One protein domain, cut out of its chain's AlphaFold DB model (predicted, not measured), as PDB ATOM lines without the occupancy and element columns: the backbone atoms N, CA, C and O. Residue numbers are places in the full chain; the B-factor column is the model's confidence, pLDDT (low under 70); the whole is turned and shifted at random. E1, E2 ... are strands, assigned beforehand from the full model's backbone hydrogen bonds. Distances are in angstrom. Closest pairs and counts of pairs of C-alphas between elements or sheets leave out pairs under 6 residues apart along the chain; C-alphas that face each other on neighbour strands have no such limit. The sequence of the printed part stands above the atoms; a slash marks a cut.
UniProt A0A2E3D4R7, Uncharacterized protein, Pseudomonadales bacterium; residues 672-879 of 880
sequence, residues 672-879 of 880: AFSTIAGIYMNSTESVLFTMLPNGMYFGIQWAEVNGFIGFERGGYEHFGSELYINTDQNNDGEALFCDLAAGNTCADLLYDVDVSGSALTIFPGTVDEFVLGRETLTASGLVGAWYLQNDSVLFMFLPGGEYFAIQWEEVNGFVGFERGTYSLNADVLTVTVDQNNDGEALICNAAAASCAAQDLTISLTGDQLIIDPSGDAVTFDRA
ATOM      1  N   ALA A 672     203.890 156.536 128.951       83.38
ATOM      2  CA  ALA A 672     203.047 155.386 129.260       83.38
ATOM      3  C   ALA A 672     202.411 155.533 130.651       83.38
ATOM      4  O   ALA A 672     201.231 155.251 130.820       83.38
ATOM      5  N   PHE A 673     203.174 156.067 131.607       82.81
ATOM      6  CA  PHE A 673     202.786 156.147 133.003       82.81
ATOM      7  C   PHE A 673     201.549 157.022 133.215       82.81
ATOM      8  O   PHE A 673     201.537 158.225 132.931       82.81
ATOM      9  N   SER A 674     200.498 156.405 133.737       68.94
ATOM     10  CA  SER A 674     199.226 157.034 134.036       68.94
ATOM     11  C   SER A 674     198.517 156.273 135.149       68.94
ATOM     12  O   SER A 674     198.032 155.166 134.947       68.94
ATOM     13  N   THR A 675     198.313 156.918 136.294       69.12
ATOM     14  CA  THR A 675     197.443 156.364 137.338       69.12
ATOM     15  C   THR A 675     195.967 156.422 136.922       69.12
ATOM     16  O   THR A 675     195.555 157.299 136.152       69.12
ATOM     17  N   ILE A 676     195.143 155.518 137.464       70.00
ATOM     18  CA  ILE A 676     193.686 155.492 137.235       70.00
ATOM     19  C   ILE A 676     192.955 156.714 137.830       70.00
ATOM     20  O   ILE A 676     191.781 156.937 137.547       70.00
ATOM     21  N   ALA A 677     193.621 157.537 138.648       72.06
ATOM     22  CA  ALA A 677     193.029 158.744 139.216       72.06
ATOM     23  C   ALA A 677     192.686 159.761 138.111       72.06
ATOM     24  O   ALA A 677     193.523 160.152 137.304       72.06
ATOM     25  N   GLY A 678     191.446 160.230 138.044       72.19
ATOM     26  CA  GLY A 678     191.021 161.212 137.054       72.19
ATOM     27  C   GLY A 678     189.514 161.264 136.854       72.19
ATOM     28  O   GLY A 678     188.757 160.475 137.414       72.19
ATOM     29  N   ILE A 679     189.073 162.206 136.018       76.00
ATOM     30  CA  ILE A 679     187.671 162.332 135.607       76.00
ATOM     31  C   ILE A 679     187.478 161.603 134.279       76.00
ATOM     32  O   ILE A 679     188.175 161.888 133.303       76.00
ATOM     33  N   TYR A 680     186.489 160.721 134.218       79.44
ATOM     34  CA  TYR A 680     186.168 159.922 133.047       79.44
ATOM     35  C   TYR A 680     184.702 160.064 132.646       79.44
ATOM     36  O   TYR A 680     183.812 160.051 133.487       79.44
ATOM     37  N   MET A 681     184.414 160.153 131.352       78.31
ATOM     38  CA  MET A 681     183.058 160.292 130.836       78.31
ATOM     39  C   MET A 681     182.780 159.315 129.694       78.31
ATOM     40  O   MET A 681     183.556 159.179 128.748       78.31
ATOM     41  N   ASN A 682     181.586 158.724 129.707       79.38
ATOM     42  CA  ASN A 682     180.979 158.125 128.525       79.38
ATOM     43  C   ASN A 682     179.726 158.914 128.137       79.38
ATOM     44  O   ASN A 682     178.637 158.743 128.684       79.38
ATOM     45  N   SER A 683     179.886 159.787 127.141       70.12
ATOM     46  CA  SER A 683     178.798 160.627 126.627       70.12
ATOM     47  C   SER A 683     177.659 159.842 125.961       70.12
ATOM     48  O   SER A 683     176.542 160.352 125.874       70.12
ATOM     49  N   THR A 684     177.911 158.611 125.501       73.44
ATOM     50  CA  THR A 684     176.883 157.758 124.880       73.44
ATOM     51  C   THR A 684     175.937 157.203 125.934       73.44
ATOM     52  O   THR A 684     174.725 157.186 125.723       73.44
ATOM     53  N   GLU A 685     176.493 156.786 127.067       70.56
ATOM     54  CA  GLU A 685     175.738 156.199 128.177       70.56
ATOM     55  C   GLU A 685     175.360 157.222 129.248       70.56
ATOM     56  O   GLU A 685     174.599 156.906 130.156       70.56
ATOM     57  N   SER A 686     175.807 158.476 129.088       78.56
ATOM     58  CA  SER A 686     175.557 159.562 130.037       78.56
ATOM     59  C   SER A 686     176.031 159.194 131.444       78.56
ATOM     60  O   SER A 686     175.287 159.320 132.417       78.56
ATOM     61  N   VAL A 687     177.279 158.723 131.514       76.94
ATOM     62  CA  VAL A 687     177.967 158.351 132.751       76.94
ATOM     63  C   VAL A 687     179.214 159.219 132.930       76.94
ATOM     64  O   VAL A 687     179.928 159.488 131.960       76.94
ATOM     65  N   LEU A 688     179.460 159.659 134.164       79.06
ATOM     66  CA  LEU A 688     180.642 160.398 134.601       79.06
ATOM     67  C   LEU A 688     181.209 159.710 135.844       79.06
ATOM     68  O   LEU A 688     180.480 159.519 136.814       79.06
ATOM     69  N   PHE A 689     182.495 159.395 135.813       80.12
ATOM     70  CA  PHE A 689     183.272 158.909 136.940       80.12
ATOM     71  C   PHE A 689     184.336 159.919 137.323       80.12
ATOM     72  O   PHE A 689     184.895 160.604 136.470       80.12
ATOM     73  N   THR A 690     184.652 159.973 138.603       77.25
ATOM     74  CA  THR A 690     185.921 160.510 139.069       77.25
ATOM     75  C   THR A 690     186.533 159.491 140.010       77.25
ATOM     76  O   THR A 690     185.886 159.084 140.969       77.25
ATOM     77  N   MET A 691     187.747 159.065 139.696       77.81
ATOM     78  CA  MET A 691     188.627 158.303 140.575       77.81
ATOM     79  C   MET A 691     189.557 159.336 141.211       77.81
ATOM     80  O   MET A 691     190.197 160.102 140.493       77.81
ATOM     81  N   LEU A 692     189.542 159.469 142.527       69.56
ATOM     82  CA  LEU A 692     190.353 160.440 143.251       69.56
ATOM     83  C   LEU A 692     191.647 159.775 143.731       69.56
ATOM     84  O   LEU A 692     191.587 158.616 144.131       69.56
ATOM     85  N   PRO A 693     192.782 160.495 143.776       62.16
ATOM     86  CA  PRO A 693     194.061 159.931 144.221       62.16
ATOM     87  C   PRO A 693     194.019 159.252 145.594       62.16
ATOM     88  O   PRO A 693     194.756 158.310 145.832       62.16
ATOM     89  N   ASN A 694     193.116 159.682 146.477       60.69
ATOM     90  CA  ASN A 694     192.927 159.114 147.811       60.69
ATOM     91  C   ASN A 694     192.097 157.812 147.837       60.69
ATOM     92  O   ASN A 694     191.386 157.575 148.815       60.69
ATOM     93  N   GLY A 695     192.090 157.044 146.744       67.62
ATOM     94  CA  GLY A 695     191.390 155.759 146.648       67.62
ATOM     95  C   GLY A 695     189.864 155.862 146.665       67.62
ATOM     96  O   GLY A 695     189.175 154.855 146.775       67.62
ATOM     97  N   MET A 696     189.276 157.057 146.556       74.12
ATOM     98  CA  MET A 696     187.820 157.208 146.493       74.12
ATOM     99  C   MET A 696     187.333 157.408 145.071       74.12
ATOM    100  O   MET A 696     187.905 158.184 144.314       74.12
ATOM    101  N   TYR A 697     186.189 156.826 144.729       80.00
ATOM    102  CA  TYR A 697     185.526 157.124 143.464       80.00
ATOM    103  C   TYR A 697     184.110 157.654 143.647       80.00
ATOM    104  O   TYR A 697     183.419 157.377 144.634       80.00
ATOM    105  N   PHE A 698     183.665 158.408 142.644       80.00
ATOM    106  CA  PHE A 698     182.276 158.816 142.487       80.00
ATOM    107  C   PHE A 698     181.820 158.537 141.061       80.00
ATOM    108  O   PHE A 698     182.471 158.950 140.103       80.00
ATOM    109  N   GLY A 699     180.676 157.878 140.925       80.62
ATOM    110  CA  GLY A 699     179.984 157.640 139.667       80.62
ATOM    111  C   GLY A 699     178.642 158.360 139.638       80.62
ATOM    112  O   GLY A 699     177.894 158.347 140.615       80.62
ATOM    113  N   ILE A 700     178.307 158.974 138.506       78.69
ATOM    114  CA  ILE A 700     176.972 159.513 138.235       78.69
ATOM    115  C   ILE A 700     176.490 159.016 136.886       78.69
ATOM    116  O   ILE A 700     177.207 159.117 135.891       78.69
ATOM    117  N   GLN A 701     175.222 158.624 136.829       78.50
ATOM    118  CA  GLN A 701     174.508 158.408 135.582       78.50
ATOM    119  C   GLN A 701     173.317 159.368 135.453       78.50
ATOM    120  O   GLN A 701     172.619 159.669 136.426       78.50
ATOM    121  N   TRP A 702     173.054 159.866 134.243       74.56
ATOM    122  CA  TRP A 702     171.917 160.753 133.973       74.56
ATOM    123  C   TRP A 702     171.197 160.433 132.656       74.56
ATOM    124  O   TRP A 702     171.736 159.830 131.739       74.56
ATOM    125  N   ALA A 703     169.957 160.907 132.521       71.06
ATOM    126  CA  ALA A 703     169.185 160.897 131.281       71.06
ATOM    127  C   ALA A 703     169.013 162.322 130.740       71.06
ATOM    128  O   ALA A 703     168.631 163.238 131.470       71.06
ATOM    129  N   GLU A 704     169.136 162.504 129.421       65.56
ATOM    130  CA  GLU A 704     168.903 163.808 128.768       65.56
ATOM    131  C   GLU A 704     167.502 164.399 129.031       65.56
ATOM    132  O   GLU A 704     167.320 165.616 128.986       65.56
ATOM    133  N   VAL A 705     166.496 163.551 129.284       60.72
ATOM    134  CA  VAL A 705     165.084 163.966 129.399       60.72
ATOM    135  C   VAL A 705     164.527 163.833 130.818       60.72
ATOM    136  O   VAL A 705     163.656 164.618 131.190       60.72
ATOM    137  N   ASN A 706     164.999 162.853 131.597       58.69
ATOM    138  CA  ASN A 706     164.423 162.515 132.905       58.69
ATOM    139  C   ASN A 706     165.286 162.947 134.102       58.69
ATOM    140  O   ASN A 706     164.804 162.837 135.224       58.69
ATOM    141  N   GLY A 707     166.486 163.493 133.874       69.69
ATOM    142  CA  GLY A 707     167.353 163.986 134.944       69.69
ATOM    143  C   GLY A 707     168.333 162.937 135.466       69.69
ATOM    144  O   GLY A 707     168.676 162.000 134.748       69.69
ATOM    145  N   PHE A 708     168.776 163.124 136.709       71.44
ATOM    146  CA  PHE A 708     169.597 162.179 137.469       71.44
ATOM    147  C   PHE A 708     168.988 160.769 137.439       71.44
ATOM    148  O   PHE A 708     167.789 160.616 137.691       71.44
ATOM    149  N   ILE A 709     169.807 159.776 137.090       71.94
ATOM    150  CA  ILE A 709     169.453 158.357 137.171       71.94
ATOM    151  C   ILE A 709     170.017 157.850 138.493       71.94
ATOM    152  O   ILE A 709     169.241 157.701 139.438       71.94
ATOM    153  N   GLY A 710     171.349 157.786 138.588       72.50
ATOM    154  CA  GLY A 710     172.031 157.072 139.656       72.50
ATOM    155  C   GLY A 710     173.327 157.685 140.144       72.50
ATOM    156  O   GLY A 710     173.935 158.523 139.473       72.50
ATOM    157  N   PHE A 711     173.719 157.260 141.344       77.75
ATOM    158  CA  PHE A 711     174.940 157.670 142.030       77.75
ATOM    159  C   PHE A 711     175.578 156.484 142.736       77.75
ATOM    160  O   PHE A 711     174.892 155.770 143.473       77.75
ATOM    161  N   GLU A 712     176.890 156.378 142.568       80.25
ATOM    162  CA  GLU A 712     177.764 155.480 143.308       80.25
ATOM    163  C   GLU A 712     178.903 156.254 143.951       80.25
ATOM    164  O   GLU A 712     179.468 157.172 143.355       80.25
ATOM    165  N   ARG A 713     179.253 155.847 145.166       79.94
ATOM    166  CA  ARG A 713     180.490 156.238 145.830       79.94
ATOM    167  C   ARG A 713     181.054 155.039 146.563       79.94
ATOM    168  O   ARG A 713     180.303 154.273 147.173       79.94
ATOM    169  N   GLY A 714     182.371 154.952 146.567       77.94
ATOM    170  CA  GLY A 714     183.076 153.935 147.314       77.94
ATOM    171  C   GLY A 714     184.579 154.146 147.332       77.94
ATOM    172  O   GLY A 714     185.070 155.160 146.830       77.94
ATOM    173  N   GLY A 715     185.269 153.167 147.904       76.75
ATOM    174  CA  GLY A 715     186.702 152.984 147.732       76.75
ATOM    175  C   GLY A 715     187.006 152.244 146.430       76.75
ATOM    176  O   GLY A 715     186.166 151.487 145.927       76.75
ATOM    177  N   TYR A 716     188.189 152.475 145.883       77.12
ATOM    178  CA  TYR A 716     188.769 151.683 144.817       77.12
ATOM    179  C   TYR A 716     190.245 151.416 145.099       77.12
ATOM    180  O   TYR A 716     190.932 152.260 145.669       77.12
ATOM    181  N   GLU A 717     190.723 150.274 144.627       69.25
ATOM    182  CA  GLU A 717     192.143 149.924 144.596       69.25
ATOM    183  C   GLU A 717     192.477 149.420 143.188       69.25
ATOM    184  O   GLU A 717     191.647 148.774 142.544       69.25
ATOM    185  N   HIS A 718     193.654 149.769 142.671       68.88
ATOM    186  CA  HIS A 718     194.064 149.442 141.306       68.88
ATOM    187  C   HIS A 718     195.465 148.835 141.291       68.88
ATOM    188  O   HIS A 718     196.426 149.468 141.748       68.88
ATOM    189  N   PHE A 719     195.565 147.636 140.722       60.12
ATOM    190  CA  PHE A 719     196.787 146.845 140.627       60.12
ATOM    191  C   PHE A 719     196.918 146.309 139.199       60.12
ATOM    192  O   PHE A 719     196.169 145.429 138.792       60.12
ATOM    193  N   GLY A 720     197.843 146.859 138.408       62.47
ATOM    194  CA  GLY A 720     198.031 146.444 137.013       62.47
ATOM    195  C   GLY A 720     196.743 146.554 136.186       62.47
ATOM    196  O   GLY A 720     196.257 147.655 135.945       62.47
ATOM    197  N   SER A 721     196.192 145.417 135.748       64.06
ATOM    198  CA  SER A 721     194.912 145.343 135.024       64.06
ATOM    199  C   SER A 721     193.708 145.040 135.915       64.06
ATOM    200  O   SER A 721     192.637 144.751 135.396       64.06
ATOM    201  N   GLU A 722     193.849 145.052 137.235       66.44
ATOM    202  CA  GLU A 722     192.781 144.744 138.181       66.44
ATOM    203  C   GLU A 722     192.309 146.008 138.906       66.44
ATOM    204  O   GLU A 722     193.089 146.787 139.452       66.44
ATOM    205  N   LEU A 723     190.993 146.214 138.916       74.62
ATOM    206  CA  LEU A 723     190.321 147.282 139.644       74.62
ATOM    207  C   LEU A 723     189.363 146.673 140.663       74.62
ATOM    208  O   LEU A 723     188.324 146.107 140.304       74.62
ATOM    209  N   TYR A 724     189.687 146.861 141.934       75.31
ATOM    210  CA  TYR A 724     188.828 146.531 143.058       75.31
ATOM    211  C   TYR A 724     187.945 147.726 143.385       75.31
ATOM    212  O   TYR A 724     188.414 148.855 143.507       75.31
ATOM    213  N   ILE A 725     186.648 147.484 143.527       77.38
ATOM    214  CA  ILE A 725     185.650 148.495 143.855       77.38
ATOM    215  C   ILE A 725     184.871 148.050 145.085       77.38
ATOM    216  O   ILE A 725     184.249 146.985 145.103       77.38
ATOM    217  N   ASN A 726     184.832 148.923 146.090       77.88
ATOM    218  CA  ASN A 726     183.981 148.766 147.259       77.88
ATOM    219  C   ASN A 726     182.983 149.921 147.340       77.88
ATOM    220  O   ASN A 726     183.299 151.021 147.785       77.88
ATOM    221  N   THR A 727     181.770 149.689 146.848       79.19
ATOM    222  CA  THR A 727     180.670 150.653 146.845       79.19
ATOM    223  C   THR A 727     179.987 150.716 148.213       79.19
ATOM    224  O   THR A 727     179.159 149.863 148.552       79.19
ATOM    225  N   ASP A 728     180.224 151.803 148.942       73.50
ATOM    226  CA  ASP A 728     179.589 152.067 150.240       73.50
ATOM    227  C   ASP A 728     178.231 152.773 150.121       73.50
ATOM    228  O   ASP A 728     177.386 152.679 151.017       73.50
ATOM    229  N   GLN A 729     177.990 153.502 149.026       72.56
ATOM    230  CA  GLN A 729     176.709 154.165 148.778       72.56
ATOM    231  C   GLN A 729     176.252 153.999 147.330       72.56
ATOM    232  O   GLN A 729     176.959 154.365 146.396       72.56
ATOM    233  N   ASN A 730     175.014 153.528 147.172       72.81
ATOM    234  CA  ASN A 730     174.315 153.392 145.896       72.81
ATOM    235  C   ASN A 730     172.829 153.752 146.070       72.81
ATOM    236  O   ASN A 730     172.177 153.294 147.020       72.81
ATOM    237  N   ASN A 731     172.285 154.586 145.181       68.06
ATOM    238  CA  ASN A 731     170.934 155.144 145.318       68.06
ATOM    239  C   ASN A 731     169.872 154.561 144.367       68.06
ATOM    240  O   ASN A 731     168.684 154.817 144.560       68.06
ATOM    241  N   ASP A 732     170.225 153.782 143.351       61.72
ATOM    242  CA  ASP A 732     169.229 153.368 142.351       61.72
ATOM    243  C   ASP A 732     169.531 152.056 141.619       61.72
ATOM    244  O   ASP A 732     168.612 151.510 141.004       61.72
ATOM    245  N   GLY A 733     170.737 151.501 141.773       54.66
ATOM    246  CA  GLY A 733     171.117 150.222 141.177       54.66
ATOM    247  C   GLY A 733     171.374 150.269 139.673       54.66
ATOM    248  O   GLY A 733     171.262 149.232 139.038       54.66
ATOM    249  N   GLU A 734     171.671 151.431 139.084       59.41
ATOM    250  CA  GLU A 734     172.077 151.527 137.665       59.41
ATOM    251  C   GLU A 734     173.426 152.243 137.453       59.41
ATOM    252  O   GLU A 734     173.817 152.489 136.310       59.41
ATOM    253  N   ALA A 735     174.181 152.542 138.512       55.31
ATOM    254  CA  ALA A 735     175.570 152.947 138.338       55.31
ATOM    255  C   ALA A 735     176.473 151.701 138.180       55.31
ATOM    256  O   ALA A 735     176.105 150.571 138.490       55.31
ATOM    257  N   LEU A 736     177.575 151.901 137.466       63.66
ATOM    258  CA  LEU A 736     178.225 150.895 136.625       63.66
ATOM    259  C   LEU A 736     178.749 149.663 137.372       63.66
ATOM    260  O   LEU A 736     178.807 148.581 136.784       63.66
ATOM    261  N   PHE A 737     179.155 149.833 138.631       70.00
ATOM    262  CA  PHE A 737     179.827 148.781 139.382       70.00
ATOM    263  C   PHE A 737     178.835 147.986 140.250       70.00
ATOM    264  O   PHE A 737     178.859 146.756 140.264       70.00
ATOM    265  N   CYS A 738     177.878 148.642 140.908       67.88
ATOM    266  CA  CYS A 738     176.963 147.998 141.849       67.88
ATOM    267  C   CYS A 738     175.510 147.965 141.328       67.88
ATOM    268  O   CYS A 738     174.684 148.814 141.653       67.88
ATOM    269  N   ASP A 739     175.123 146.900 140.614       64.94
ATOM    270  CA  ASP A 739     173.729 146.650 140.165       64.94
ATOM    271  C   ASP A 739     172.849 146.042 141.290       64.94
ATOM    272  O   ASP A 739     172.166 145.022 141.138       64.94
ATOM    273  N   LEU A 740     172.912 146.618 142.496       61.47
ATOM    274  CA  LEU A 740     172.040 146.257 143.619       61.47
ATOM    275  C   LEU A 740     171.041 147.376 143.915       61.47
ATOM    276  O   LEU A 740     171.292 148.554 143.705       61.47
ATOM    277  N   ALA A 741     169.872 147.009 144.451       56.78
ATOM    278  CA  ALA A 741     168.838 147.986 144.783       56.78
ATOM    279  C   ALA A 741     169.340 149.043 145.792       56.78
ATOM    280  O   ALA A 741     170.113 148.714 146.689       56.78
ATOM    281  N   ALA A 742     168.814 150.267 145.691       55.69
ATOM    282  CA  ALA A 742     169.132 151.414 146.549       55.69
ATOM    283  C   ALA A 742     169.340 151.066 148.040       55.69
ATOM    284  O   ALA A 742     168.471 150.447 148.670       55.69
ATOM    285  N   GLY A 743     170.463 151.520 148.609       54.47
ATOM    286  CA  GLY A 743     170.840 151.315 150.013       54.47
ATOM    287  C   GLY A 743     171.557 149.996 150.327       54.47
ATOM    288  O   GLY A 743     171.750 149.700 151.505       54.47
ATOM    289  N   ASN A 744     171.926 149.204 149.316       59.50
ATOM    290  CA  ASN A 744     172.845 148.074 149.474       59.50
ATOM    291  C   ASN A 744     174.276 148.504 149.123       59.50
ATOM    292  O   ASN A 744     174.465 149.316 148.220       59.50
ATOM    293  N   THR A 745     175.252 147.936 149.826       64.69
ATOM    294  CA  THR A 745     176.677 148.056 149.509       64.69
ATOM    295  C   THR A 745     177.103 146.910 148.593       64.69
ATOM    296  O   THR A 745     176.533 145.813 148.664       64.69
ATOM    297  N   CYS A 746     178.092 147.157 147.741       69.12
ATOM    298  CA  CYS A 746     178.795 146.114 147.005       69.12
ATOM    299  C   CYS A 746     180.249 146.137 147.454       69.12
ATOM    300  O   CYS A 746     180.942 147.100 147.166       69.12
ATOM    301  N   ALA A 747     180.680 145.101 148.162       66.94
ATOM    302  CA  ALA A 747     182.072 144.948 148.560       66.94
ATOM    303  C   ALA A 747     182.777 143.970 147.620       66.94
ATOM    304  O   ALA A 747     182.130 143.060 147.090       66.94
ATOM    305  N   ASP A 748     184.083 144.172 147.463       65.25
ATOM    306  CA  ASP A 748     185.009 143.259 146.790       65.25
ATOM    307  C   ASP A 748     184.618 142.958 145.333       65.25
ATOM    308  O   ASP A 748     184.676 141.816 144.867       65.25
ATOM    309  N   LEU A 749     184.158 143.980 144.602       71.69
ATOM    310  CA  LEU A 749     183.917 143.848 143.169       71.69
ATOM    311  C   LEU A 749     185.245 143.972 142.424       71.69
ATOM    312  O   LEU A 749     185.840 145.043 142.417       71.69
ATOM    313  N   LEU A 750     185.669 142.893 141.773       74.31
ATOM    314  CA  LEU A 750     186.871 142.856 140.946       74.31
ATOM    315  C   LEU A 750     186.507 142.993 139.464       74.31
ATOM    316  O   LEU A 750     185.647 142.261 138.955       74.31
ATOM    317  N   TYR A 751     187.174 143.918 138.782       75.19
ATOM    318  CA  TYR A 751     187.072 144.124 137.344       75.19
ATOM    319  C   TYR A 751     188.445 144.077 136.698       75.19
ATOM    320  O   TYR A 751     189.359 144.744 137.168       75.19
ATOM    321  N   ASP A 752     188.537 143.407 135.554       72.88
ATOM    322  CA  ASP A 752     189.659 143.624 134.650       72.88
ATOM    323  C   ASP A 752     189.498 145.009 134.001       72.88
ATOM    324  O   ASP A 752     188.406 145.370 133.531       72.88
ATOM    325  N   VAL A 753     190.575 145.783 133.948       72.69
ATOM    326  CA  VAL A 753     190.634 147.123 133.374       72.69
ATOM    327  C   VAL A 753     191.868 147.325 132.493       72.69
ATOM    328  O   VAL A 753     192.863 146.622 132.602       72.69
ATOM    329  N   ASP A 754     191.772 148.290 131.585       70.50
ATOM    330  CA  ASP A 754     192.867 148.780 130.735       70.50
ATOM    331  C   ASP A 754     192.838 150.314 130.797       70.50
ATOM    332  O   ASP A 754     191.787 150.926 130.538       70.50
ATOM    333  N   VAL A 755     193.964 150.934 131.172       68.56
ATOM    334  CA  VAL A 755     194.099 152.389 131.348       68.56
ATOM    335  C   VAL A 755     194.974 152.979 130.241       68.56
ATOM    336  O   VAL A 755     195.887 153.766 130.473       68.56
ATOM    337  N   SER A 756     194.639 152.690 128.985       61.31
ATOM    338  CA  SER A 756     195.421 153.197 127.858       61.31
ATOM    339  C   SER A 756     195.132 154.661 127.485       61.31
ATOM    340  O   SER A 756     194.099 155.057 126.919       61.31
ATOM    341  N   GLY A 757     196.137 155.508 127.717       63.00
ATOM    342  CA  GLY A 757     196.205 156.890 127.241       63.00
ATOM    343  C   GLY A 757     195.143 157.818 127.841       63.00
ATOM    344  O   GLY A 757     195.347 158.436 128.880       63.00
ATOM    345  N   SER A 758     194.022 158.010 127.139       66.44
ATOM    346  CA  SER A 758     192.917 158.870 127.596       66.44
ATOM    347  C   SER A 758     191.608 158.099 127.721       66.44
ATOM    348  O   SER A 758     190.543 158.666 127.466       66.44
ATOM    349  N   ALA A 759     191.667 156.808 128.027       72.31
ATOM    350  CA  ALA A 759     190.495 155.997 128.297       72.31
ATOM    351  C   ALA A 759     190.737 155.071 129.492       72.31
ATOM    352  O   ALA A 759     191.867 154.691 129.758       72.31
ATOM    353  N   LEU A 760     189.663 154.751 130.206       78.69
ATOM    354  CA  LEU A 760     189.578 153.637 131.139       78.69
ATOM    355  C   LEU A 760     188.581 152.655 130.537       78.69
ATOM    356  O   LEU A 760     187.423 153.005 130.296       78.69
ATOM    357  N   THR A 761     189.030 151.445 130.270       79.00
ATOM    358  CA  THR A 761     188.195 150.372 129.748       79.00
ATOM    359  C   THR A 761     187.967 149.359 130.849       79.00
ATOM    360  O   THR A 761     188.912 148.958 131.506       79.00
ATOM    361  N   ILE A 762     186.716 148.959 131.062       78.94
ATOM    362  CA  ILE A 762     186.315 148.019 132.110       78.94
ATOM    363  C   ILE A 762     185.721 146.779 131.439       78.94
ATOM    364  O   ILE A 762     184.833 146.897 130.583       78.94
ATOM    365  N   PHE A 763     186.181 145.593 131.842       77.75
ATOM    366  CA  PHE A 763     185.758 144.291 131.324       77.75
ATOM    367  C   PHE A 763     185.009 143.497 132.412       77.75
ATOM    368  O   PHE A 763     185.606 142.750 133.180       77.75
ATOM    369  N   PRO A 764     183.666 143.556 132.477       62.66
ATOM    370  CA  PRO A 764     182.913 142.970 133.594       62.66
ATOM    371  C   PRO A 764     182.674 141.447 133.459       62.66
ATOM    372  O   PRO A 764     181.675 140.912 133.949       62.66
ATOM    373  N   GLY A 765     183.526 140.739 132.707       56.34
ATOM    374  CA  GLY A 765     183.516 139.283 132.480       56.34
ATOM    375  C   GLY A 765     182.305 138.676 131.739       56.34
ATOM    376  O   GLY A 765     182.430 137.634 131.093       56.34
ATOM    377  N   THR A 766     181.112 139.281 131.798       51.97
ATOM    378  CA  THR A 766     179.847 138.699 131.289       51.97
ATOM    379  C   THR A 766     179.011 139.623 130.393       51.97
ATOM    380  O   THR A 766     177.984 139.193 129.856       51.97
ATOM    381  N   VAL A 767     179.457 140.862 130.183       56.44
ATOM    382  CA  VAL A 767     178.795 141.926 129.403       56.44
ATOM    383  C   VAL A 767     179.783 142.586 128.434       56.44
ATOM    384  O   VAL A 767     180.976 142.296 128.477       56.44
ATOM    385  N   ASP A 768     179.266 143.407 127.514       62.19
ATOM    386  CA  ASP A 768     180.083 144.157 126.555       62.19
ATOM    387  C   ASP A 768     181.058 145.099 127.300       62.19
ATOM    388  O   ASP A 768     180.690 145.707 128.303       62.19
ATOM    389  N   GLU A 769     182.289 145.193 126.792       74.38
ATOM    390  CA  GLU A 769     183.352 146.106 127.235       74.38
ATOM    391  C   GLU A 769     182.837 147.545 127.380       74.38
ATOM    392  O   GLU A 769     182.189 148.080 126.471       74.38
ATOM    393  N   PHE A 770     183.143 148.179 128.512       75.06
ATOM    394  CA  PHE A 770     182.703 149.536 128.805       75.06
ATOM    395  C   PHE A 770     183.883 150.506 128.784       75.06
ATOM    396  O   PHE A 770     184.765 150.451 129.632       75.06
ATOM    397  N   VAL A 771     183.883 151.411 127.804       79.38
ATOM    398  CA  VAL A 771     184.971 152.372 127.584       79.38
ATOM    399  C   VAL A 771     184.561 153.755 128.081       79.38
ATOM    400  O   VAL A 771     183.565 154.334 127.628       79.38
ATOM    401  N   LEU A 772     185.365 154.312 128.975       79.50
ATOM    402  CA  LEU A 772     185.236 155.645 129.540       79.50
ATOM    403  C   LEU A 772     186.355 156.543 129.010       79.50
ATOM    404  O   LEU A 772     187.522 156.211 129.146       79.50
ATOM    405  N   GLY A 773     186.039 157.699 128.429       75.69
ATOM    406  CA  GLY A 773     187.065 158.652 127.991       75.69
ATOM    407  C   GLY A 773     187.539 159.534 129.146       75.69
ATOM    408  O   GLY A 773     186.713 160.161 129.799       75.69
ATOM    409  N   ARG A 774     188.846 159.625 129.381       76.44
ATOM    410  CA  ARG A 774     189.453 160.540 130.354       76.44
ATOM    411  C   ARG A 774     189.338 161.983 129.869       76.44
ATOM    412  O   ARG A 774     189.726 162.316 128.746       76.44
ATOM    413  N   GLU A 775     188.824 162.852 130.725       72.88
ATOM    414  CA  GLU A 775     188.707 164.279 130.448       72.88
ATOM    415  C   GLU A 775     190.046 164.975 130.708       72.88
ATOM    416  O   GLU A 775     190.649 164.838 131.771       72.88
ATOM    417  N   THR A 776     190.533 165.746 129.732       62.41
ATOM    418  CA  THR A 776     191.802 166.470 129.879       62.41
ATOM    419  C   THR A 776     191.630 167.656 130.823       62.41
ATOM    420  O   THR A 776     190.998 168.662 130.481       62.41
ATOM    421  N   LEU A 777     192.232 167.549 132.000       60.94
ATOM    422  CA  LEU A 777     192.296 168.612 132.991       60.94
ATOM    423  C   LEU A 777     193.339 169.652 132.566       60.94
ATOM    424  O   LEU A 777     194.374 169.328 131.988       60.94
ATOM    425  N   THR A 778     193.069 170.934 132.806       54.75
ATOM    426  CA  THR A 778     194.052 171.994 132.542       54.75
ATOM    427  C   THR A 778     194.682 172.437 133.853       54.75
ATOM    428  O   THR A 778     193.952 172.908 134.720       54.75
ATOM    429  N   ALA A 779     196.016 172.406 133.939       48.03
ATOM    430  CA  ALA A 779     196.823 172.734 135.127       48.03
ATOM    431  C   ALA A 779     196.587 174.134 135.748       48.03
ATOM    432  O   ALA A 779     197.090 174.446 136.821       48.03
ATOM    433  N   SER A 780     195.819 175.016 135.095       54.59
ATOM    434  CA  SER A 780     195.445 176.320 135.646       54.59
ATOM    435  C   SER A 780     194.005 176.684 135.282       54.59
ATOM    436  O   SER A 780     193.718 176.998 134.122       54.59
ATOM    437  N   GLY A 781     193.098 176.701 136.260       69.81
ATOM    438  CA  GLY A 781     191.738 177.192 136.055       69.81
ATOM    439  C   GLY A 781     190.702 176.596 136.998       69.81
ATOM    440  O   GLY A 781     191.026 176.067 138.055       69.81
ATOM    441  N   LEU A 782     189.440 176.739 136.595       76.06
ATOM    442  CA  LEU A 782     188.271 176.213 137.302       76.06
ATOM    443  C   LEU A 782     187.958 174.752 136.930       76.06
ATOM    444  O   LEU A 782     187.306 174.069 137.707       76.06
ATOM    445  N   VAL A 783     188.401 174.289 135.753       77.81
ATOM    446  CA  VAL A 783     188.186 172.917 135.259       77.81
ATOM    447  C   VAL A 783     188.843 171.918 136.213       77.81
ATOM    448  O   VAL A 783     190.028 172.057 136.494       77.81
ATOM    449  N   GLY A 784     188.081 170.932 136.680       73.50
ATOM    450  CA  GLY A 784     188.507 169.952 137.681       73.50
ATOM    451  C   GLY A 784     187.417 169.635 138.703       73.50
ATOM    452  O   GLY A 784     186.302 170.162 138.609       73.50
ATOM    453  N   ALA A 785     187.748 168.765 139.658       77.00
ATOM    454  CA  ALA A 785     186.904 168.411 140.787       77.00
ATOM    455  C   ALA A 785     187.295 169.223 142.036       77.00
ATOM    456  O   ALA A 785     188.474 169.402 142.337       77.00
ATOM    457  N   TRP A 786     186.299 169.727 142.754       79.06
ATOM    458  CA  TRP A 786     186.451 170.585 143.927       79.06
ATOM    459  C   TRP A 786     185.556 170.066 145.038       79.06
ATOM    460  O   TRP A 786     184.340 169.966 144.858       79.06
ATOM    461  N   TYR A 787     186.149 169.747 146.178       78.06
ATOM    462  CA  TYR A 787     185.481 169.114 147.299       78.06
ATOM    463  C   TYR A 787     185.398 170.056 148.500       78.06
ATOM    464  O   TYR A 787     186.327 170.788 148.827       78.06
ATOM    465  N   LEU A 788     184.245 170.044 149.160       79.12
ATOM    466  CA  LEU A 788     184.008 170.731 150.421       79.12
ATOM    467  C   LEU A 788     183.767 169.682 151.497       79.12
ATOM    468  O   LEU A 788     182.661 169.155 151.628       79.12
ATOM    469  N   GLN A 789     184.804 169.415 152.284       65.31
ATOM    470  CA  GLN A 789     184.818 168.321 153.253       65.31
ATOM    471  C   GLN A 789     183.725 168.446 154.323       65.31
ATOM    472  O   GLN A 789     183.059 167.467 154.646       65.31
ATOM    473  N   ASN A 790     183.475 169.661 154.820       67.94
ATOM    474  CA  ASN A 790     182.530 169.883 155.922       67.94
ATOM    475  C   ASN A 790     181.056 169.678 155.543       67.94
ATOM    476  O   ASN A 790     180.262 169.318 156.407       67.94
ATOM    477  N   ASP A 791     180.697 169.910 154.279       65.94
ATOM    478  CA  ASP A 791     179.309 169.814 153.805       65.94
ATOM    479  C   ASP A 791     179.109 168.663 152.806       65.94
ATOM    480  O   ASP A 791     178.000 168.492 152.292       65.94
ATOM    481  N   SER A 792     180.164 167.873 152.544       77.31
ATOM    482  CA  SER A 792     180.140 166.716 151.641       77.31
ATOM    483  C   SER A 792     179.599 167.080 150.250       77.31
ATOM    484  O   SER A 792     178.658 166.472 149.738       77.31
ATOM    485  N   VAL A 793     180.176 168.135 149.658       78.00
ATOM    486  CA  VAL A 793     179.802 168.645 148.327       78.00
ATOM    487  C   VAL A 793     180.966 168.489 147.359       78.00
ATOM    488  O   VAL A 793     182.066 168.952 147.646       78.00
ATOM    489  N   LEU A 794     180.703 167.912 146.188       78.81
ATOM    490  CA  LEU A 794     181.654 167.783 145.085       78.81
ATOM    491  C   LEU A 794     181.170 168.577 143.869       78.81
ATOM    492  O   LEU A 794     180.086 168.315 143.349       78.81
ATOM    493  N   PHE A 795     181.986 169.514 143.391       82.50
ATOM    494  CA  PHE A 795     181.802 170.213 142.120       82.50
ATOM    495  C   PHE A 795     182.755 169.671 141.068       82.50
ATOM    496  O   PHE A 795     183.946 169.580 141.316       82.50
ATOM    497  N   MET A 796     182.258 169.412 139.866       81.00
ATOM    498  CA  MET A 796     183.072 169.033 138.714       81.00
ATOM    499  C   MET A 796     182.813 170.009 137.572       81.00
ATOM    500  O   MET A 796     181.692 170.099 137.072       81.00
ATOM    501  N   PHE A 797     183.844 170.738 137.150       81.19
ATOM    502  CA  PHE A 797     183.795 171.640 135.999       81.19
ATOM    503  C   PHE A 797     184.554 171.029 134.828       81.19
ATOM    504  O   PHE A 797     185.736 170.717 134.944       81.19
ATOM    505  N   LEU A 798     183.899 170.915 133.676       79.81
ATOM    506  CA  LEU A 798     184.461 170.252 132.502       79.81
ATOM    507  C   LEU A 798     184.964 171.255 131.450       79.81
ATOM    508  O   LEU A 798     184.417 172.362 131.351       79.81
ATOM    509  N   PRO A 799     185.941 170.889 130.596       70.81
ATOM    510  CA  PRO A 799     186.499 171.779 129.565       70.81
ATOM    511  C   PRO A 799     185.467 172.339 128.566       70.81
ATOM    512  O   PRO A 799     185.682 173.392 127.962       70.81
ATOM    513  N   GLY A 800     184.331 171.653 128.394       75.56
ATOM    514  CA  GLY A 800     183.234 172.038 127.499       75.56
ATOM    515  C   GLY A 800     182.295 173.131 128.024       75.56
ATOM    516  O   GLY A 800     181.388 173.542 127.299       75.56
ATOM    517  N   GLY A 801     182.498 173.617 129.255       81.56
ATOM    518  CA  GLY A 801     181.588 174.575 129.893       81.56
ATOM    519  C   GLY A 801     180.366 173.919 130.545       81.56
ATOM    520  O   GLY A 801     179.381 174.607 130.797       81.56
ATOM    521  N   GLU A 802     180.407 172.610 130.800       84.69
ATOM    522  CA  GLU A 802     179.410 171.890 131.601       84.69
ATOM    523  C   GLU A 802     179.916 171.702 133.033       84.69
ATOM    524  O   GLU A 802     181.122 171.570 133.251       84.69
ATOM    525  N   TYR A 803     179.010 171.703 134.007       85.19
ATOM    526  CA  TYR A 803     179.346 171.395 135.394       85.19
ATOM    527  C   TYR A 803     178.353 170.410 136.008       85.19
ATOM    528  O   TYR A 803     177.188 170.344 135.599       85.19
ATOM    529  N   PHE A 804     178.837 169.706 137.024       82.25
ATOM    530  CA  PHE A 804     178.073 168.818 137.883       82.25
ATOM    531  C   PHE A 804     178.333 169.194 139.342       82.25
ATOM    532  O   PHE A 804     179.450 169.574 139.692       82.25
ATOM    533  N   ALA A 805     177.310 169.101 140.182       81.06
ATOM    534  CA  ALA A 805     177.449 169.217 141.625       81.06
ATOM    535  C   ALA A 805     176.690 168.081 142.303       81.06
ATOM    536  O   ALA A 805     175.551 167.789 141.929       81.06
ATOM    537  N   ILE A 806     177.308 167.467 143.303       78.81
ATOM    538  CA  ILE A 806     176.700 166.422 144.124       78.81
ATOM    539  C   ILE A 806     176.843 166.822 145.581       78.81
ATOM    540  O   ILE A 806     177.911 167.272 145.987       78.81
ATOM    541  N   GLN A 807     175.791 166.609 146.360       79.12
ATOM    542  CA  GLN A 807     175.853 166.641 147.813       79.12
ATOM    543  C   GLN A 807     175.407 165.295 148.381       79.12
ATOM    544  O   GLN A 807     174.436 164.700 147.898       79.12
ATOM    545  N   TRP A 808     176.086 164.832 149.427       75.06
ATOM    546  CA  TRP A 808     175.697 163.654 150.202       75.06
ATOM    547  C   TRP A 808     175.834 163.911 151.706       75.06
ATOM    548  O   TRP A 808     176.430 164.889 152.139       75.06
ATOM    549  N   GLU A 809     175.273 163.018 152.512       73.75
ATOM    550  CA  GLU A 809     175.450 162.950 153.959       73.75
ATOM    551  C   GLU A 809     175.933 161.543 154.329       73.75
ATOM    552  O   GLU A 809     175.454 160.551 153.781       73.75
ATOM    553  N   GLU A 810     176.836 161.428 155.305       67.44
ATOM    554  CA  GLU A 810     177.354 160.121 155.753       67.44
ATOM    555  C   GLU A 810     176.248 159.162 156.214       67.44
ATOM    556  O   GLU A 810     176.320 157.960 155.977       67.44
ATOM    557  N   VAL A 811     175.201 159.691 156.855       66.00
ATOM    558  CA  VAL A 811     174.138 158.877 157.470       66.00
ATOM    559  C   VAL A 811     172.961 158.638 156.525       66.00
ATOM    560  O   VAL A 811     172.353 157.570 156.558       66.00
ATOM    561  N   ASN A 812     172.595 159.643 155.726       63.50
ATOM    562  CA  ASN A 812     171.385 159.609 154.899       63.50
ATOM    563  C   ASN A 812     171.676 159.342 153.416       63.50
ATOM    564  O   ASN A 812     170.735 159.175 152.640       63.50
ATOM    565  N   GLY A 813     172.953 159.256 153.043       70.81
ATOM    566  CA  GLY A 813     173.398 159.005 151.685       70.81
ATOM    567  C   GLY A 813     173.245 160.226 150.785       70.81
ATOM    568  O   GLY A 813     173.377 161.368 151.223       70.81
ATOM    569  N   PHE A 814     172.971 159.980 149.510       72.81
ATOM    570  CA  PHE A 814     172.783 161.008 148.493       72.81
ATOM    571  C   PHE A 814     171.728 162.069 148.899       72.81
ATOM    572  O   PHE A 814     170.591 161.731 149.240       72.81
ATOM    573  N   VAL A 815     172.090 163.357 148.817       74.38
ATOM    574  CA  VAL A 815     171.242 164.501 149.214       74.38
ATOM    575  C   VAL A 815     170.720 165.272 148.007       74.38
ATOM    576  O   VAL A 815     169.530 165.581 147.952       74.38
ATOM    577  N   GLY A 816     171.583 165.601 147.044       74.94
ATOM    578  CA  GLY A 816     171.214 166.496 145.949       74.94
ATOM    579  C   GLY A 816     172.155 166.435 144.755       74.94
ATOM    580  O   GLY A 816     173.336 166.118 144.887       74.94
ATOM    581  N   PHE A 817     171.609 166.742 143.577       79.06
ATOM    582  CA  PHE A 817     172.345 166.782 142.314       79.06
ATOM    583  C   PHE A 817     171.974 168.009 141.486       79.06
ATOM    584  O   PHE A 817     170.791 168.290 141.267       79.06
ATOM    585  N   GLU A 818     172.994 168.657 140.929       82.56
ATOM    586  CA  GLU A 818     172.865 169.705 139.925       82.56
ATOM    587  C   GLU A 818     173.710 169.420 138.690       82.56
ATOM    588  O   GLU A 818     174.858 168.990 138.776       82.56
ATOM    589  N   ARG A 819     173.158 169.777 137.532       83.56
ATOM    590  CA  ARG A 819     173.893 169.858 136.273       83.56
ATOM    591  C   ARG A 819     173.513 171.118 135.525       83.56
ATOM    592  O   ARG A 819     172.340 171.503 135.464       83.56
ATOM    593  N   GLY A 820     174.485 171.693 134.840       84.75
ATOM    594  CA  GLY A 820     174.190 172.635 133.779       84.75
ATOM    595  C   GLY A 820     175.437 173.184 133.129       84.75
ATOM    596  O   GLY A 820     176.418 172.468 132.941       84.75
ATOM    597  N   THR A 821     175.396 174.461 132.772       87.56
ATOM    598  CA  THR A 821     176.486 175.121 132.054       87.56
ATOM    599  C   THR A 821     177.117 176.218 132.885       87.56
ATOM    600  O   THR A 821     176.445 176.901 133.658       87.56
ATOM    601  N   TYR A 822     178.415 176.418 132.700       88.25
ATOM    602  CA  TYR A 822     179.153 177.493 133.330       88.25
ATOM    603  C   TYR A 822     179.939 178.307 132.304       88.25
ATOM    604  O   TYR A 822     180.295 177.853 131.216       88.25
ATOM    605  N   SER A 823     180.228 179.551 132.664       87.12
ATOM    606  CA  SER A 823     181.206 180.375 131.966       87.12
ATOM    607  C   SER A 823     181.972 181.215 132.970       87.12
ATOM    608  O   SER A 823     181.371 181.789 133.875       87.12
ATOM    609  N   LEU A 824     183.287 181.305 132.794       84.25
ATOM    610  CA  LEU A 824     184.158 182.093 133.655       84.25
ATOM    611  C   LEU A 824     184.635 183.346 132.916       84.25
ATOM    612  O   LEU A 824     185.206 183.262 131.826       84.25
ATOM    613  N   ASN A 825     184.409 184.517 133.508       82.62
ATOM    614  CA  ASN A 825     184.930 185.785 133.009       82.62
ATOM    615  C   ASN A 825     185.602 186.551 134.152       82.62
ATOM    616  O   ASN A 825     184.922 187.129 134.997       82.62
ATOM    617  N   ALA A 826     186.938 186.561 134.143       82.56
ATOM    618  CA  ALA A 826     187.764 187.031 135.253       82.56
ATOM    619  C   ALA A 826     187.438 186.275 136.557       82.56
ATOM    620  O   ALA A 826     187.647 185.070 136.613       82.56
ATOM    621  N   ASP A 827     186.942 186.974 137.572       83.62
ATOM    622  CA  ASP A 827     186.550 186.479 138.894       83.62
ATOM    623  C   ASP A 827     185.039 186.205 139.009       83.62
ATOM    624  O   ASP A 827     184.534 185.963 140.100       83.62
ATOM    625  N   VAL A 828     184.294 186.249 137.897       84.06
ATOM    626  CA  VAL A 828     182.850 185.984 137.884       84.06
ATOM    627  C   VAL A 828     182.559 184.670 137.170       84.06
ATOM    628  O   VAL A 828     182.740 184.552 135.953       84.06
ATOM    629  N   LEU A 829     182.080 183.699 137.942       85.94
ATOM    630  CA  LEU A 829     181.568 182.421 137.479       85.94
ATOM    631  C   LEU A 829     180.056 182.530 137.267       85.94
ATOM    632  O   LEU A 829     179.287 182.613 138.221       85.94
ATOM    633  N   THR A 830     179.617 182.517 136.013       85.31
ATOM    634  CA  THR A 830     178.190 182.443 135.685       85.31
ATOM    635  C   THR A 830     177.791 180.983 135.534       85.31
ATOM    636  O   THR A 830     178.279 180.324 134.617       85.31
ATOM    637  N   VAL A 831     176.882 180.496 136.379       85.06
ATOM    638  CA  VAL A 831     176.365 179.120 136.352       85.06
ATOM    639  C   VAL A 831     174.883 179.120 136.000       85.06
ATOM    640  O   VAL A 831     174.102 179.881 136.568       85.06
ATOM    641  N   THR A 832     174.475 178.270 135.065       85.31
ATOM    642  CA  THR A 832     173.072 178.025 134.715       85.31
ATOM    643  C   THR A 832     172.733 176.589 135.065       85.31
ATOM    644  O   THR A 832     173.353 175.685 134.518       85.31
ATOM    645  N   VAL A 833     171.754 176.388 135.949       84.12
ATOM    646  CA  VAL A 833     171.328 175.051 136.383       84.12
ATOM    647  C   VAL A 833     170.228 174.561 135.449       84.12
ATOM    648  O   VAL A 833     169.098 175.062 135.493       84.12
ATOM    649  N   ASP A 834     170.559 173.590 134.607       79.69
ATOM    650  CA  ASP A 834     169.642 173.018 133.622       79.69
ATOM    651  C   ASP A 834     168.827 171.862 134.210       79.69
ATOM    652  O   ASP A 834     167.672 171.661 133.823       79.69
ATOM    653  N   GLN A 835     169.403 171.129 135.167       76.50
ATOM    654  CA  GLN A 835     168.754 170.034 135.878       76.50
ATOM    655  C   GLN A 835     169.102 170.087 137.368       76.50
ATOM    656  O   GLN A 835     170.262 170.244 137.736       76.50
ATOM    657  N   ASN A 836     168.081 169.934 138.207       75.50
ATOM    658  CA  ASN A 836     168.186 169.768 139.654       75.50
ATOM    659  C   ASN A 836     167.182 168.688 140.074       75.50
ATOM    660  O   ASN A 836     166.046 168.689 139.584       75.50
ATOM    661  N   ASN A 837     167.589 167.777 140.953       70.50
ATOM    662  CA  ASN A 837     166.730 166.691 141.412       70.50
ATOM    663  C   ASN A 837     165.900 166.994 142.667       70.50
ATOM    664  O   ASN A 837     165.311 166.060 143.178       70.50
ATOM    665  N   ASP A 838     165.793 168.263 143.077       61.47
ATOM    666  CA  ASP A 838     165.034 168.757 144.243       61.47
ATOM    667  C   ASP A 838     165.705 168.616 145.624       61.47
ATOM    668  O   ASP A 838     165.129 169.044 146.627       61.47
ATOM    669  N   GLY A 839     166.971 168.185 145.660       60.59
ATOM    670  CA  GLY A 839     167.860 168.308 146.821       60.59
ATOM    671  C   GLY A 839     168.450 169.713 147.026       60.59
ATOM    672  O   GLY A 839     168.322 170.599 146.175       60.59
ATOM    673  N   GLU A 840     169.091 169.940 148.178       62.06
ATOM    674  CA  GLU A 840     169.984 171.090 148.354       62.06
ATOM    675  C   GLU A 840     171.286 170.777 147.610       62.06
ATOM    676  O   GLU A 840     171.971 169.812 147.909       62.06
ATOM    677  N   ALA A 841     171.584 171.550 146.577       57.03
ATOM    678  CA  ALA A 841     172.927 171.712 146.056       57.03
ATOM    679  C   ALA A 841     173.156 173.227 146.001       57.03
ATOM    680  O   ALA A 841     172.212 174.015 145.908       57.03
ATOM    681  N   LEU A 842     174.399 173.657 146.203       62.91
ATOM    682  CA  LEU A 842     174.754 175.008 146.661       62.91
ATOM    683  C   LEU A 842     174.151 176.179 145.840       62.91
ATOM    684  O   LEU A 842     174.094 177.305 146.338       62.91
ATOM    685  N   ILE A 843     173.738 175.957 144.582       69.62
ATOM    686  CA  ILE A 843     173.403 177.015 143.614       69.62
ATOM    687  C   ILE A 843     171.883 177.162 143.414       69.62
ATOM    688  O   ILE A 843     171.381 178.287 143.314       69.62
ATOM    689  N   CYS A 844     171.108 176.079 143.358       69.50
ATOM    690  CA  CYS A 844     169.669 176.083 143.085       69.50
ATOM    691  C   CYS A 844     168.878 175.475 144.255       69.50
ATOM    692  O   CYS A 844     169.231 174.454 144.825       69.50
ATOM    693  N   ASN A 845     167.761 176.104 144.636       63.16
ATOM    694  CA  ASN A 845     167.008 175.647 145.808       63.16
ATOM    695  C   ASN A 845     166.271 174.312 145.584       63.16
ATOM    696  O   ASN A 845     165.818 174.016 144.477       63.16
ATOM    697  N   ALA A 846     166.032 173.597 146.689       59.06
ATOM    698  CA  ALA A 846     165.353 172.296 146.794       59.06
ATOM    699  C   ALA A 846     163.892 172.231 146.274       59.06
ATOM    700  O   ALA A 846     163.157 171.289 146.538       59.06
ATOM    701  N   ALA A 847     163.385 173.260 145.587       60.06
ATOM    702  CA  ALA A 847     162.016 173.280 145.059       60.06
ATOM    703  C   ALA A 847     161.940 173.516 143.543       60.06
ATOM    704  O   ALA A 847     160.833 173.562 142.991       60.06
ATOM    705  N   ALA A 848     163.074 173.708 142.864       62.53
ATOM    706  CA  ALA A 848     163.120 174.063 141.451       62.53
ATOM    707  C   ALA A 848     163.946 173.055 140.642       62.53
ATOM    708  O   ALA A 848     165.129 172.892 140.887       62.53
ATOM    709  N   ALA A 849     163.338 172.463 139.607       65.56
ATOM    710  CA  ALA A 849     164.002 171.516 138.700       65.56
ATOM    711  C   ALA A 849     165.049 172.156 137.754       65.56
ATOM    712  O   ALA A 849     165.712 171.453 137.003       65.56
ATOM    713  N   SER A 850     165.134 173.492 137.724       70.81
ATOM    714  CA  SER A 850     166.146 174.294 137.014       70.81
ATOM    715  C   SER A 850     166.140 175.728 137.557       70.81
ATOM    716  O   SER A 850     165.108 176.211 138.043       70.81
ATOM    717  N   CYS A 851     167.266 176.431 137.438       71.31
ATOM    718  CA  CYS A 851     167.419 177.821 137.864       71.31
ATOM    719  C   CYS A 851     168.024 178.682 136.744       71.31
ATOM    720  O   CYS A 851     168.862 178.239 135.965       71.31
ATOM    721  N   ALA A 852     167.600 179.948 136.666       70.12
ATOM    722  CA  ALA A 852     168.205 180.909 135.745       70.12
ATOM    723  C   ALA A 852     169.663 181.203 136.136       70.12
ATOM    724  O   ALA A 852     170.008 181.080 137.309       70.12
ATOM    725  N   ALA A 853     170.463 181.643 135.158       77.94
ATOM    726  CA  ALA A 853     171.875 181.968 135.336       77.94
ATOM    727  C   ALA A 853     172.137 182.820 136.591       77.94
ATOM    728  O   ALA A 853     171.506 183.869 136.776       77.94
ATOM    729  N   GLN A 854     173.070 182.365 137.423       78.12
ATOM    730  CA  GLN A 854     173.555 183.054 138.611       78.12
ATOM    731  C   GLN A 854     175.015 183.442 138.416       78.12
ATOM    732  O   GLN A 854     175.808 182.630 137.950       78.12
ATOM    733  N   ASP A 855     175.356 184.674 138.785       82.44
ATOM    734  CA  ASP A 855     176.735 185.155 138.788       82.44
ATOM    735  C   ASP A 855     177.297 185.002 140.205       82.44
ATOM    736  O   ASP A 855     176.815 185.646 141.140       82.44
ATOM    737  N   LEU A 856     178.310 184.154 140.350       82.31
ATOM    738  CA  LEU A 856     179.038 183.887 141.586       82.31
ATOM    739  C   LEU A 856     180.410 184.556 141.500       82.31
ATOM    740  O   LEU A 856     181.099 184.437 140.486       82.31
ATOM    741  N   THR A 857     180.815 185.272 142.550       82.62
ATOM    742  CA  THR A 857     182.186 185.798 142.614       82.62
ATOM    743  C   THR A 857     183.089 184.687 143.121       82.62
ATOM    744  O   THR A 857     182.770 184.080 144.143       82.62
ATOM    745  N   ILE A 858     184.186 184.413 142.418       86.00
ATOM    746  CA  ILE A 858     185.131 183.364 142.790       86.00
ATOM    747  C   ILE A 858     186.561 183.886 142.904       86.00
ATOM    748  O   ILE A 858     186.950 184.839 142.226       86.00
ATOM    749  N   SER A 859     187.376 183.217 143.715       83.69
ATOM    750  CA  SER A 859     188.830 183.364 143.680       83.69
ATOM    751  C   SER A 859     189.513 182.005 143.714       83.69
ATOM    752  O   SER A 859     189.154 181.165 144.531       83.69
ATOM    753  N   LEU A 860     190.508 181.827 142.846       78.56
ATOM    754  CA  LEU A 860     191.339 180.628 142.754       78.56
ATOM    755  C   LEU A 860     192.729 180.943 143.319       78.56
ATOM    756  O   LEU A 860     193.372 181.884 142.843       78.56
ATOM    757  N   THR A 861     193.183 180.185 144.317       74.56
ATOM    758  CA  THR A 861     194.527 180.316 144.908       74.56
ATOM    759  C   THR A 861     195.120 178.926 145.104       74.56
ATOM    760  O   THR A 861     194.725 178.238 146.037       74.56
ATOM    761  N   GLY A 862     196.038 178.510 144.223       71.62
ATOM    762  CA  GLY A 862     196.550 177.133 144.221       71.62
ATOM    763  C   GLY A 862     195.404 176.133 144.058       71.62
ATOM    764  O   GLY A 862     194.629 176.241 143.101       71.62
ATOM    765  N   ASP A 863     195.263 175.262 145.052       72.94
ATOM    766  CA  ASP A 863     194.242 174.216 145.137       72.94
ATOM    767  C   ASP A 863     192.997 174.639 145.916       72.94
ATOM    768  O   ASP A 863     192.186 173.807 146.293       72.94
ATOM    769  N   GLN A 864     192.786 175.944 146.118       82.50
ATOM    770  CA  GLN A 864     191.567 176.459 146.740       82.50
ATOM    771  C   GLN A 864     190.703 177.256 145.764       82.50
ATOM    772  O   GLN A 864     191.136 178.259 145.183       82.50
ATOM    773  N   LEU A 865     189.440 176.846 145.651       82.75
ATOM    774  CA  LEU A 865     188.360 177.586 145.008       82.75
ATOM    775  C   LEU A 865     187.481 178.200 146.090       82.75
ATOM    776  O   LEU A 865     186.803 177.507 146.836       82.75
ATOM    777  N   ILE A 866     187.431 179.524 146.138       84.25
ATOM    778  CA  ILE A 866     186.544 180.243 147.049       84.25
ATOM    779  C   ILE A 866     185.368 180.775 146.243       84.25
ATOM    780  O   ILE A 866     185.580 181.502 145.273       84.25
ATOM    781  N   ILE A 867     184.144 180.449 146.652       82.56
ATOM    782  CA  ILE A 867     182.898 180.946 146.060       82.56
ATOM    783  C   ILE A 867     182.206 181.862 147.074       82.56
ATOM    784  O   ILE A 867     181.918 181.449 148.194       82.56
ATOM    785  N   ASP A 868     181.908 183.102 146.680       75.94
ATOM    786  CA  ASP A 868     181.176 184.077 147.497       75.94
ATOM    787  C   ASP A 868     179.805 184.410 146.865       75.94
ATOM    788  O   ASP A 868     179.696 185.310 146.020       75.94
ATOM    789  N   PRO A 869     178.732 183.683 147.238       62.53
ATOM    790  CA  PRO A 869     177.405 183.883 146.663       62.53
ATOM    791  C   PRO A 869     176.671 185.126 147.201       62.53
ATOM    792  O   PRO A 869     175.697 185.554 146.579       62.53
ATOM    793  N   SER A 870     177.071 185.723 148.342       57.62
ATOM    794  CA  SER A 870     176.376 186.908 148.914       57.62
ATOM    795  C   SER A 870     177.024 187.584 150.148       57.62
ATOM    796  O   SER A 870     176.364 188.383 150.822       57.62
ATOM    797  N   GLY A 871     178.303 187.333 150.429       57.06
ATOM    798  CA  GLY A 871     179.086 187.863 151.553       57.06
ATOM    799  C   GLY A 871     179.585 186.806 152.549       57.06
ATOM    800  O   GLY A 871     180.279 187.179 153.495       57.06
ATOM    801  N   ASP A 872     179.241 185.533 152.335       66.50
ATOM    802  CA  ASP A 872     179.680 184.373 153.115       66.50
ATOM    803  C   ASP A 872     180.476 183.456 152.174       66.50
ATOM    804  O   ASP A 872     179.902 182.699 151.395       66.50
ATOM    805  N   ALA A 873     181.801 183.596 152.193       76.62
ATOM    806  CA  ALA A 873     182.699 182.847 151.323       76.62
ATOM    807  C   ALA A 873     182.807 181.380 151.767       76.62
ATOM    808  O   ALA A 873     183.057 181.108 152.943       76.62
ATOM    809  N   VAL A 874     182.656 180.458 150.817       79.19
ATOM    810  CA  VAL A 874     182.846 179.015 151.004       79.19
ATOM    811  C   VAL A 874     184.101 178.594 150.249       79.19
ATOM    812  O   VAL A 874     184.244 178.937 149.075       79.19
ATOM    813  N   THR A 875     185.004 177.884 150.921       83.06
ATOM    814  CA  THR A 875     186.265 177.399 150.345       83.06
ATOM    815  C   THR A 875     186.144 175.921 150.022       83.06
ATOM    816  O   THR A 875     185.814 175.134 150.902       83.06
ATOM    817  N   PHE A 876     186.421 175.573 148.777       79.62
ATOM    818  CA  PHE A 876     186.539 174.214 148.276       79.62
ATOM    819  C   PHE A 876     188.014 173.932 148.037       79.62
ATOM    820  O   PHE A 876     188.705 174.770 147.448       79.62
ATOM    821  N   ASP A 877     188.456 172.756 148.446       77.25
ATOM    822  CA  ASP A 877     189.783 172.260 148.120       77.25
ATOM    823  C   ASP A 877     189.696 171.474 146.809       77.25
ATOM    824  O   ASP A 877     188.652 170.909 146.457       77.25
ATOM    825  N   ARG A 878     190.760 171.499 146.017       74.12
ATOM    826  CA  ARG A 878     190.840 170.697 144.805       74.12
ATOM    827  C   ARG A 878     190.877 169.234 145.234       74.12
ATOM    828  O   ARG A 878     191.650 168.858 146.100       74.12
ATOM    829  N   ALA A 879     189.965 168.450 144.672       59.03
ATOM    830  CA  ALA A 879     189.855 167.019 144.949       59.03
ATOM    831  C   ALA A 879     190.726 166.175 144.008       59.03
ATOM    832  O   ALA A 879     190.768 164.958 144.149       59.03
TER     833      ALA A 879
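AT A GLANCE: This is residues 672 to 879 of the 880 residues of an uncharacterized protein of Pseudomonadales bacterium (UniProt A0A2E3D4R7). Two closed barrels of eight strands stand side by side, E1 to E8 making the first and E9 to E16 the second, with one short link, residues 775 to 783, running between them. In each barrel a long loop folds over one end: residues 731 to 745 in the first, 837 to 850 in the second. The printed part has 208 residues, with sixteen named strands and no named helix; 120 residues are in the strands, and the class is all strand. Each barrel is a meander, each strand the antiparallel neighbour of the one before. The whole is compact, with a radius of gyration of the C-alphas of 16.8 A and spans of 51 by 38 by 30 A.

IN THESE COORDINATES: E1, residues 678 to 682, begins at C-alpha 678 (191.021, 161.212, 137.054). E2 is residues 687 to 691, E3 696 to 703, E4 707 to 719, 34.5 A long, E5 722 to 730, E6 746 to 754, E7 759 to 763 and E8 770 to 774. The second barrel has E9, residues 784 to 788, from C-alpha 784 (188.507, 169.952, 137.681), E10 793 to 797, E11 802 to 809, E12 813 to 825, 34.6 A long, E13 828 to 836, E14 851 to 861, 28.1 A long, E15 864 to 868 and E16 874 to 878, which ends at C-alpha 878 (190.840, 170.697, 144.805).

HOW THE PARTS SIT: E1 and E2 form a hairpin, antiparallel at 165 degrees, with N 680 and O 689 2.8 A apart, within hydrogen-bond range. E4 bends by 63 degrees at residue 715 and E5 by 54 degrees at residue 727; in this hairpin N 717 and O 724 are 2.9 A apart, within hydrogen-bond range. E8 and E1 close the first ring, antiparallel at 129 degrees, with N 681 and O 773 at 2.8 A. In the second barrel E12 bends by 62 degrees at residue 821; in the hairpin of E12 and E13, N 823 and O 830 are 2.9 A apart, within hydrogen-bond range. E16 and E9 close that ring, antiparallel at 131 degrees, with N 787 and O 877 at 2.8 A. Between the barrels, the closest C-alphas of E4 and E13 are those of Gly 707 and Gln 835, 6.3 A, and of E5 and E12 those of Gln 729 and Gly 813, 6.5 A. E3 and E11 are apart.

THE WHOLE: The two C-alphas farthest apart, those of Thr 766 and Gly 871, are 53.2 A apart. The printed part has no cut. The links E5 to E6 and E13 to E14 are long. The mean pLDDT of the printed part is 72.7; 71 residues are under 70, among them 738 to 748 and 838 to 849.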